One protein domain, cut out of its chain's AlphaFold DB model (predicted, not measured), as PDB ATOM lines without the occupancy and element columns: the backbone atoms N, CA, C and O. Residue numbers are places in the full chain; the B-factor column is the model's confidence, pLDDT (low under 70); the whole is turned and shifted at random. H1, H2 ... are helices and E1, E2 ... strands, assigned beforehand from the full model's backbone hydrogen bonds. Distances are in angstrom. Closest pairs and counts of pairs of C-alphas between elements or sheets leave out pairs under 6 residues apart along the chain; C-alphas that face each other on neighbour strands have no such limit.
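AT A GLANCE: This is residues 3 to 72 of the 72 residues of an uncharacterized protein of Lactobacillus helveticus (UniProt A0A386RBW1). A small staggered sheet of three strands, E1, E2 and E5, has the short helix H1 packed on it at one end of an elongated shape, and the two-stranded hairpin of E3 and E4 makes the other end. A long loop, residues 45 to 61, leads from E5 back to H1, and its residues 49 to 55 stick out free. The printed part has 70 residues, with five named strands followed by one named helix; both sheets are antiparallel, the larger in the order E1, E2, E5. The class is mixed, helices and strands, with under half of the residues in named elements; the whole is loose, with a radius of gyration of the C-alphas of 15.0 A and spans of 46 by 26 by 21 A.

IN THESE COORDINATES: E2, residues 10 to 17, is 21.3 A long. E1 is residues 3 to 5, from C-alpha 3 at (139.565, 168.769, 137.814), and E5 is residues 41 to 44. E3 is residues 21 to 24 and E4 residues 33 to 36. H1, residues 62 to 70, is 12.8 A long and ends with C-alpha 70 at (133.536, 160.512, 131.193).

HOW THE PARTS SIT: E2 pairs with E1 over residues 10 to 12, as a hairpin, with N 3 and O 12 at 2.9 A. It pairs with E5 over residues 14 to 17, with N 15 and O 43 at 2.8 A. H1 is on this sheet at a height of 7.7 A, over E1; the closest C-alphas of the two, Ile 3 and Ala 65, are 5.6 A apart. It runs across the strands, only just, at 60.2 degrees to E1 on the local plane. In H1 every O i to N i+4 pair is within hydrogen-bond range. E3 and E4 form a hairpin, with N 24 and O 33 at 2.9 A, and both are apart from H1.

THE WHOLE: The C-alphas farthest apart, Thr 29 and Lys 71, are 47.3 A apart. The printed part has no cut, and the link from E5 to H1 is long. Residues 26 to 32 and residue 72 have pLDDT under 70.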
ATOM      1  N   ILE A   3     138.927 169.888 138.510       93.94
ATOM      2  CA  ILE A   3     139.565 168.769 137.814       93.94
ATOM      3  C   ILE A   3     139.073 167.477 138.464       93.94
ATOM      4  O   ILE A   3     139.059 167.357 139.692       93.94
ATOM      5  N   TRP A   4     138.653 166.512 137.644       95.56
ATOM      6  CA  TRP A   4     138.273 165.183 138.115       95.56
ATOM      7  C   TRP A   4     139.508 164.400 138.556       95.56
ATOM      8  O   TRP A   4     140.432 164.207 137.765       95.56
ATOM      9  N   VAL A   5     139.513 163.928 139.803       93.25
ATOM     10  CA  VAL A   5     140.588 163.109 140.367       93.25
ATOM     11  C   VAL A   5     140.114 161.651 140.407       93.25
ATOM     12  O   VAL A   5     139.284 161.311 141.255       93.25
ATOM     13  N   PRO A   6     140.616 160.761 139.526       92.31
ATOM     14  CA  PRO A   6     140.108 159.393 139.425       92.31
ATOM     15  C   PRO A   6     140.268 158.579 140.711       92.31
ATOM     16  O   PRO A   6     139.370 157.819 141.067       92.31
ATOM     17  N   SER A   7     141.380 158.768 141.430       93.94
ATOM     18  CA  SER A   7     141.660 158.076 142.696       93.94
ATOM     19  C   SER A   7     140.680 158.448 143.809       93.94
ATOM     20  O   SER A   7     140.388 157.620 144.666       93.94
ATOM     21  N   GLU A   8     140.135 159.664 143.778       92.62
ATOM     22  CA  GLU A   8     139.179 160.161 144.771       92.62
ATOM     23  C   GLU A   8     137.724 160.064 144.286       92.62
ATOM     24  O   GLU A   8     136.803 160.302 145.065       92.62
ATOM     25  N   LYS A   9     137.505 159.718 143.007       92.81
ATOM     26  CA  LYS A   9     136.190 159.659 142.343       92.81
ATOM     27  C   LYS A   9     135.352 160.929 142.553       92.81
ATOM     28  O   LYS A   9     134.133 160.860 142.707       92.81
ATOM     29  N   LYS A  10     136.012 162.088 142.562       93.69
ATOM     30  CA  LYS A  10     135.373 163.401 142.707       93.69
ATOM     31  C   LYS A  10     136.140 164.477 141.949       93.69
ATOM     32  O   LYS A  10     137.327 164.330 141.657       93.69
ATOM     33  N   ALA A  11     135.454 165.576 141.654       95.38
ATOM     34  CA  ALA A  11     136.083 166.782 141.141       95.38
ATOM     35  C   ALA A  11     136.534 167.673 142.301       95.38
ATOM     36  O   ALA A  11     135.719 168.058 143.138       95.38
ATOM     37  N   ASN A  12     137.816 168.029 142.320       95.69
ATOM     38  CA  ASN A  12     138.375 168.967 143.292       95.69
ATOM     39  C   ASN A  12     138.716 170.289 142.603       95.69
ATOM     40  O   ASN A  12     138.968 170.318 141.397       95.69
ATOM     41  N   LEU A  13     138.726 171.383 143.365       94.81
ATOM     42  CA  LEU A  13     139.136 172.689 142.864       94.81
ATOM     43  C   LEU A  13     140.667 172.794 142.859       94.81
ATOM     44  O   LEU A  13     141.321 172.476 143.849       94.81
ATOM     45  N   PHE A  14     141.224 173.278 141.754       94.88
ATOM     46  CA  PHE A  14     142.650 173.534 141.580       94.88
ATOM     47  C   PHE A  14     142.909 174.956 141.079       94.88
ATOM     48  O   PHE A  14     142.119 175.509 140.300       94.88
ATOM     49  N   TYR A  15     144.051 175.517 141.459       92.88
ATOM     50  CA  TYR A  15     144.596 176.746 140.890       92.88
ATOM     51  C   TYR A  15     145.653 176.421 139.837       92.88
ATOM     52  O   TYR A  15     146.478 175.534 140.042       92.88
ATOM     53  N   HIS A  16     145.610 177.140 138.713       92.00
ATOM     54  CA  HIS A  16     146.619 177.040 137.661       92.00
ATOM     55  C   HIS A  16     147.820 177.914 138.020       92.00
ATOM     56  O   HIS A  16     147.675 179.115 138.268       92.00
ATOM     57  N   LEU A  17     149.001 177.308 138.047       91.25
ATOM     58  CA  LEU A  17     150.260 177.987 138.286       91.25
ATOM     59  C   LEU A  17     150.787 178.525 136.952       91.25
ATOM     60  O   LEU A  17     151.287 177.779 136.121       91.25
ATOM     61  N   VAL A  18     150.649 179.838 136.748       89.12
ATOM     62  CA  VAL A  18     151.072 180.505 135.500       89.12
ATOM     63  C   VAL A  18     152.598 180.587 135.384       89.12
ATOM     64  O   VAL A  18     153.149 180.561 134.287       89.12
ATOM     65  N   GLY A  19     153.293 180.709 136.517       89.12
ATOM     66  CA  GLY A  19     154.750 180.626 136.561       89.12
ATOM     67  C   GLY A  19     155.233 179.183 136.425       89.12
ATOM     68  O   GLY A  19     154.539 178.257 136.822       89.12
ATOM     69  N   THR A  20     156.448 178.998 135.912       91.00
ATOM     70  CA  THR A  20     157.087 177.672 135.816       91.00
ATOM     71  C   THR A  20     158.024 177.383 136.988       91.00
ATOM     72  O   THR A  20     158.365 176.235 137.249       91.00
ATOM     73  N   LYS A  21     158.437 178.424 137.724       90.00
ATOM     74  CA  LYS A  21     159.352 178.330 138.867       90.00
ATOM     75  C   LYS A  21     158.822 179.134 140.045       90.00
ATOM     76  O   LYS A  21     158.476 180.304 139.878       90.00
ATOM     77  N   PHE A  22     158.819 178.533 141.231       86.75
ATOM     78  CA  PHE A  22     158.329 179.159 142.461       86.75
ATOM     79  C   PHE A  22     159.335 179.026 143.592       86.75
ATOM     80  O   PHE A  22     160.079 178.050 143.667       86.75
ATOM     81  N   TYR A  23     159.329 180.007 144.492       85.38
ATOM     82  CA  TYR A  23     160.038 179.891 145.756       85.38
ATOM     83  C   TYR A  23     159.309 178.900 146.656       85.38
ATOM     84  O   TYR A  23     158.096 178.996 146.839       85.38
ATOM     85  N   ALA A  24     160.063 177.970 147.224       81.69
ATOM     86  CA  ALA A  24     159.576 176.998 148.180       81.69
ATOM     87  C   ALA A  24     160.413 177.072 149.456       81.69
ATOM     88  O   ALA A  24     161.628 177.282 149.422       81.69
ATOM     89  N   THR A  25     159.759 176.876 150.596       75.19
ATOM     90  CA  THR A  25     160.459 176.601 151.847       75.19
ATOM     91  C   THR A  25     160.830 175.126 151.875       75.19
ATOM     92  O   THR A  25     159.950 174.267 151.810       75.19
ATOM     93  N   ASN A  26     162.120 174.829 151.984       66.94
ATOM     94  CA  ASN A  26     162.577 173.489 152.324       66.94
ATOM     95  C   ASN A  26     162.402 173.283 153.844       66.94
ATOM     96  O   ASN A  26     162.464 174.241 154.612       66.94
ATOM     97  N   THR A  27     162.174 172.051 154.298       62.94
ATOM     98  CA  THR A  27     162.105 171.703 155.729       62.94
ATOM     99  C   THR A  27     163.472 171.752 156.438       62.94
ATOM    100  O   THR A  27     163.536 171.515 157.643       62.94
ATOM    101  N   GLY A  28     164.565 172.058 155.722       64.00
ATOM    102  CA  GLY A  28     165.925 172.230 156.252       64.00
ATOM    103  C   GLY A  28     166.380 173.684 156.484       64.00
ATOM    104  O   GLY A  28     165.622 174.638 156.358       64.00
ATOM    105  N   THR A  29     167.672 173.860 156.796       56.09
ATOM    106  CA  THR A  29     168.331 175.132 157.183       56.09
ATOM    107  C   THR A  29     168.472 176.181 156.066       56.09
ATOM    108  O   THR A  29     169.145 177.192 156.263       56.09
ATOM    109  N   SER A  30     167.892 175.951 154.885       59.59
ATOM    110  CA  SER A  30     167.927 176.889 153.759       59.59
ATOM    111  C   SER A  30     166.562 177.539 153.577       59.59
ATOM    112  O   SER A  30     165.552 176.858 153.418       59.59
ATOM    113  N   PHE A  31     166.541 178.870 153.585       60.25
ATOM    114  CA  PHE A  31     165.306 179.654 153.622       60.25
ATOM    115  C   PHE A  31     164.617 179.811 152.260       60.25
ATOM    116  O   PHE A  31     163.452 180.196 152.228       60.25
ATOM    117  N   PHE A  32     165.294 179.508 151.144       66.69
ATOM    118  CA  PHE A  32     164.737 179.711 149.804       66.69
ATOM    119  C   PHE A  32     165.234 178.638 148.835       66.69
ATOM    120  O   PHE A  32     166.328 178.750 148.280       66.69
ATOM    121  N   ASP A  33     164.416 177.614 148.616       72.69
ATOM    122  CA  ASP A  33     164.586 176.698 147.494       72.69
ATOM    123  C   ASP A  33     163.725 177.165 146.312       72.69
ATOM    124  O   ASP A  33     162.818 177.995 146.466       72.69
ATOM    125  N   LYS A  34     164.010 176.659 145.114       82.69
ATOM    126  CA  LYS A  34     163.186 176.907 143.927       82.69
ATOM    127  C   LYS A  34     162.670 175.584 143.395       82.69
ATOM    128  O   LYS A  34     163.456 174.719 143.026       82.69
ATOM    129  N   ILE A  35     161.353 175.465 143.294       87.38
ATOM    130  CA  ILE A  35     160.722 174.341 142.607       87.38
ATOM    131  C   ILE A  35     160.475 174.726 141.152       87.38
ATOM    132  O   ILE A  35     159.970 175.814 140.870       87.38
ATOM    133  N   ASP A  36     160.858 173.842 140.235       90.25
ATOM    134  CA  ASP A  36     160.451 173.901 138.834       90.25
ATOM    135  C   ASP A  36     159.263 172.956 138.660       90.25
ATOM    136  O   ASP A  36     159.362 171.763 138.953       90.25
ATOM    137  N   VAL A  37     158.125 173.508 138.257       90.19
ATOM    138  CA  VAL A  37     156.873 172.762 138.077       90.19
ATOM    139  C   VAL A  37     156.530 172.575 136.600       90.19
ATOM    140  O   VAL A  37     155.512 171.962 136.285       90.19
ATOM    141  N   GLY A  38     157.375 173.072 135.690       90.81
ATOM    142  CA  GLY A  38     157.115 173.047 134.256       90.81
ATOM    143  C   GLY A  38     155.918 173.908 133.842       90.81
ATOM    144  O   GLY A  38     155.550 174.870 134.517       90.81
ATOM    145  N   HIS A  39     155.339 173.570 132.691       89.06
ATOM    146  CA  HIS A  39     154.126 174.197 132.165       89.06
ATOM    147  C   HIS A  39     152.882 173.414 132.595       89.06
ATOM    148  O   HIS A  39     152.960 172.207 132.818       89.06
ATOM    149  N   ASP A  40     151.742 174.104 132.691       89.44
ATOM    150  CA  ASP A  40     150.446 173.511 133.045       89.44
ATOM    151  C   ASP A  40     150.446 172.822 134.419       89.44
ATOM    152  O   ASP A  40     149.884 171.740 134.611       89.44
ATOM    153  N   ALA A  41     151.083 173.462 135.398       92.69
ATOM    154  CA  ALA A  41     151.102 172.985 136.768       92.69
ATOM    155  C   ALA A  41     149.855 173.438 137.538       92.69
ATOM    156  O   ALA A  41     149.379 174.569 137.409       92.69
ATOM    157  N   TYR A  42     149.340 172.554 138.390       92.94
ATOM    158  CA  TYR A  42     148.134 172.795 139.172       92.94
ATOM    159  C   TYR A  42     148.355 172.434 140.633       92.94
ATOM    160  O   TYR A  42     148.960 171.410 140.943       92.94
ATOM    161  N   VAL A  43     147.801 173.245 141.530       92.31
ATOM    162  CA  VAL A  43     147.786 172.973 142.972       92.31
ATOM    163  C   VAL A  43     146.345 172.871 143.456       92.31
ATOM    164  O   VAL A  43     145.490 173.645 143.019       92.31
ATOM    165  N   LYS A  44     146.048 171.901 144.326       93.81
ATOM    166  CA  LYS A  44     144.716 171.780 144.934       93.81
ATOM    167  C   LYS A  44     144.430 173.015 145.775       93.81
ATOM    168  O   LYS A  44     145.293 173.473 146.515       93.81
ATOM    169  N   ALA A  45     143.208 173.527 145.690       92.44
ATOM    170  CA  ALA A  45     142.804 174.688 146.473       92.44
ATOM    171  C   ALA A  45     142.868 174.417 147.986       92.44
ATOM    172  O   ALA A  45     143.251 175.310 148.732       92.44
ATOM    173  N   ASP A  46     142.573 173.186 148.414       92.38
ATOM    174  CA  ASP A  46     142.622 172.772 149.825       92.38
ATOM    175  C   ASP A  46     144.048 172.790 150.406       92.38
ATOM    176  O   ASP A  46     144.224 173.002 151.603       92.38
ATOM    177  N   ASP A  47     145.069 172.633 149.555       91.62
ATOM    178  CA  ASP A  47     146.484 172.664 149.947       91.62
ATOM    179  C   ASP A  47     147.058 174.097 149.940       91.62
ATOM    180  O   ASP A  47     148.233 174.312 150.251       91.62
ATOM    181  N   VAL A  48     146.249 175.102 149.583       88.94
ATOM    182  CA  VAL A  48     146.671 176.503 149.482       88.94
ATOM    183  C   VAL A  48     146.065 177.330 150.605       88.94
ATOM    184  O   VAL A  48     144.855 177.533 150.694       88.94
ATOM    185  N   LYS A  49     146.934 177.931 151.420       88.81
ATOM    186  CA  LYS A  49     146.535 178.974 152.364       88.81
ATOM    187  C   LYS A  49     146.538 180.334 151.669       88.81
ATOM    188  O   LYS A  49     147.596 180.897 151.393       88.81
ATOM    189  N   PHE A  50     145.354 180.883 151.424       84.31
ATOM    190  CA  PHE A  50     145.218 182.236 150.892       84.31
ATOM    191  C   PHE A  50     145.595 183.276 151.959       84.31
ATOM    192  O   PHE A  50     145.011 183.298 153.042       84.31
ATOM    193  N   VAL A  51     146.584 184.125 151.661       84.62
ATOM    194  CA  VAL A  51     147.046 185.197 152.565       84.62
ATOM    195  C   VAL A  51     146.559 186.566 152.093       84.62
ATOM    196  O   VAL A  51     146.112 187.370 152.904       84.62
ATOM    197  N   ASN A  52     146.652 186.839 150.791       84.12
ATOM    198  CA  ASN A  52     146.220 188.089 150.169       84.12
ATOM    199  C   ASN A  52     146.039 187.886 148.652       84.12
ATOM    200  O   ASN A  52     146.609 186.950 148.087       84.12
ATOM    201  N   GLY A  53     145.297 188.779 147.993       82.44
ATOM    202  CA  GLY A  53     145.133 188.817 146.541       82.44
ATOM    203  C   GLY A  53     143.678 188.901 146.084       82.44
ATOM    204  O   GLY A  53     142.787 189.300 146.830       82.44
ATOM    205  N   VAL A  54     143.443 188.514 144.832       84.56
ATOM    206  CA  VAL A  54     142.109 188.477 144.222       84.56
ATOM    207  C   VAL A  54     141.509 187.088 144.397       84.56
ATOM    208  O   VAL A  54     142.161 186.082 144.113       84.56
ATOM    209  N   GLN A  55     140.251 187.029 144.828       81.25
ATOM    210  CA  GLN A  55     139.496 185.783 144.855       81.25
ATOM    211  C   GLN A  55     139.145 185.368 143.422       81.25
ATOM    212  O   GLN A  55     138.468 186.096 142.699       81.25
ATOM    213  N   LEU A  56     139.630 184.200 143.007       82.62
ATOM    214  CA  LEU A  56     139.413 183.685 141.659       82.62
ATOM    215  C   LEU A  56     138.084 182.933 141.570       82.62
ATOM    216  O   LEU A  56     137.786 182.080 142.408       82.62
ATOM    217  N   THR A  57     137.329 183.185 140.502       88.44
ATOM    218  CA  THR A  57     136.157 182.374 140.149       88.44
ATOM    219  C   THR A  57     136.602 181.173 139.309       88.44
ATOM    220  O   THR A  57     137.363 181.344 138.351       88.44
ATOM    221  N   PRO A  58     136.163 179.942 139.630       90.31
ATOM    222  CA  PRO A  58     136.467 178.771 138.815       90.31
ATOM    223  C   PRO A  58     135.923 178.904 137.383       90.31
ATOM    224  O   PRO A  58     134.806 179.364 137.183       90.31
ATOM    225  N   LEU A  59     136.700 178.449 136.393       91.38
ATOM    226  CA  LEU A  59     136.317 178.467 134.970       91.38
ATOM    227  C   LEU A  59     135.195 177.480 134.605       91.38
ATOM    228  O   LEU A  59     134.607 177.586 133.539       91.38
ATOM    229  N   ASN A  60     134.956 176.490 135.456       92.75
ATOM    230  CA  ASN A  60     133.984 175.421 135.271       92.75
ATOM    231  C   ASN A  60     133.427 174.993 136.632       92.75
ATOM    232  O   ASN A  60     133.927 175.404 137.681       92.75
ATOM    233  N   THR A  61     132.424 174.128 136.609       94.56
ATOM    234  CA  THR A  61     131.805 173.493 137.775       94.56
ATOM    235  C   THR A  61     132.330 172.069 137.986       94.56
ATOM    236  O   THR A  61     132.886 171.435 137.085       94.56
ATOM    237  N   ALA A  62     132.114 171.523 139.186       93.06
ATOM    238  CA  ALA A  62     132.441 170.130 139.500       93.06
ATOM    239  C   ALA A  62     131.722 169.127 138.573       93.06
ATOM    240  O   ALA A  62     132.324 168.138 138.150       93.06
ATOM    241  N   ALA A  63     130.462 169.406 138.221       92.56
ATOM    242  CA  ALA A  63     129.666 168.564 137.331       92.56
ATOM    243  C   ALA A  63     130.238 168.541 135.906       92.56
ATOM    244  O   ALA A  63     130.384 167.473 135.313       92.56
ATOM    245  N   GLU A  64     130.636 169.699 135.375       92.81
ATOM    246  CA  GLU A  64     131.273 169.784 134.056       92.81
ATOM    247  C   GLU A  64     132.599 169.021 134.013       92.81
ATOM    248  O   GLU A  64     132.865 168.312 133.043       92.81
ATOM    249  N   ALA A  65     133.409 169.104 135.074       92.06
ATOM    250  CA  ALA A  65     134.657 168.345 135.176       92.06
ATOM    251  C   ALA A  65     134.417 166.825 135.165       92.06
ATOM    252  O   ALA A  65     135.144 166.087 134.498       92.06
ATOM    253  N   GLN A  66     133.382 166.355 135.867       91.94
ATOM    254  CA  GLN A  66     132.999 164.944 135.874       91.94
ATOM    255  C   GLN A  66     132.524 164.476 134.493       91.94
ATOM    256  O   GLN A  66     132.973 163.438 134.010       91.94
ATOM    257  N   VAL A  67     131.655 165.248 133.835       92.56
ATOM    258  CA  VAL A  67     131.174 164.932 132.481       92.56
ATOM    259  C   VAL A  67     132.336 164.908 131.486       92.56
ATOM    260  O   VAL A  67     132.423 163.995 130.669       92.56
ATOM    261  N   ALA A  68     133.257 165.872 131.559       90.38
ATOM    262  CA  ALA A  68     134.441 165.903 130.703       90.38
ATOM    263  C   ALA A  68     135.345 164.675 130.910       90.38
ATOM    264  O   ALA A  68     135.881 164.146 129.939       90.38
ATOM    265  N   ALA A  69     135.475 164.184 132.146       89.38
ATOM    266  CA  ALA A  69     136.243 162.979 132.448       89.38
ATOM    267  C   ALA A  69     135.606 161.690 131.901       89.38
ATOM    268  O   ALA A  69     136.329 160.750 131.592       89.38
ATOM    269  N   GLN A  70     134.277 161.650 131.761       85.19
ATOM    270  CA  GLN A  70     133.536 160.512 131.193       85.19
ATOM    271  C   GLN A  70     133.501 160.506 129.658       85.19
ATOM    272  O   GLN A  70     133.130 159.503 129.059       85.19
ATOM    273  N   LYS A  71     133.842 161.633 129.021       81.12
ATOM    274  CA  LYS A  71     133.918 161.778 127.558       81.12
ATOM    275  C   LYS A  71     135.280 161.371 126.974       81.12
ATOM    276  O   LYS A  71     135.464 161.501 125.766       81.12
ATOM    277  N   LYS A  72     136.225 160.949 127.818       57.31
ATOM    278  CA  LYS A  72     137.506 160.353 127.416       57.31
ATOM    279  C   LYS A  72     137.371 158.846 127.278       57.31
ATOM    280  O   LYS A  72     138.038 158.313 126.369       57.31
TER     281      LYS A  72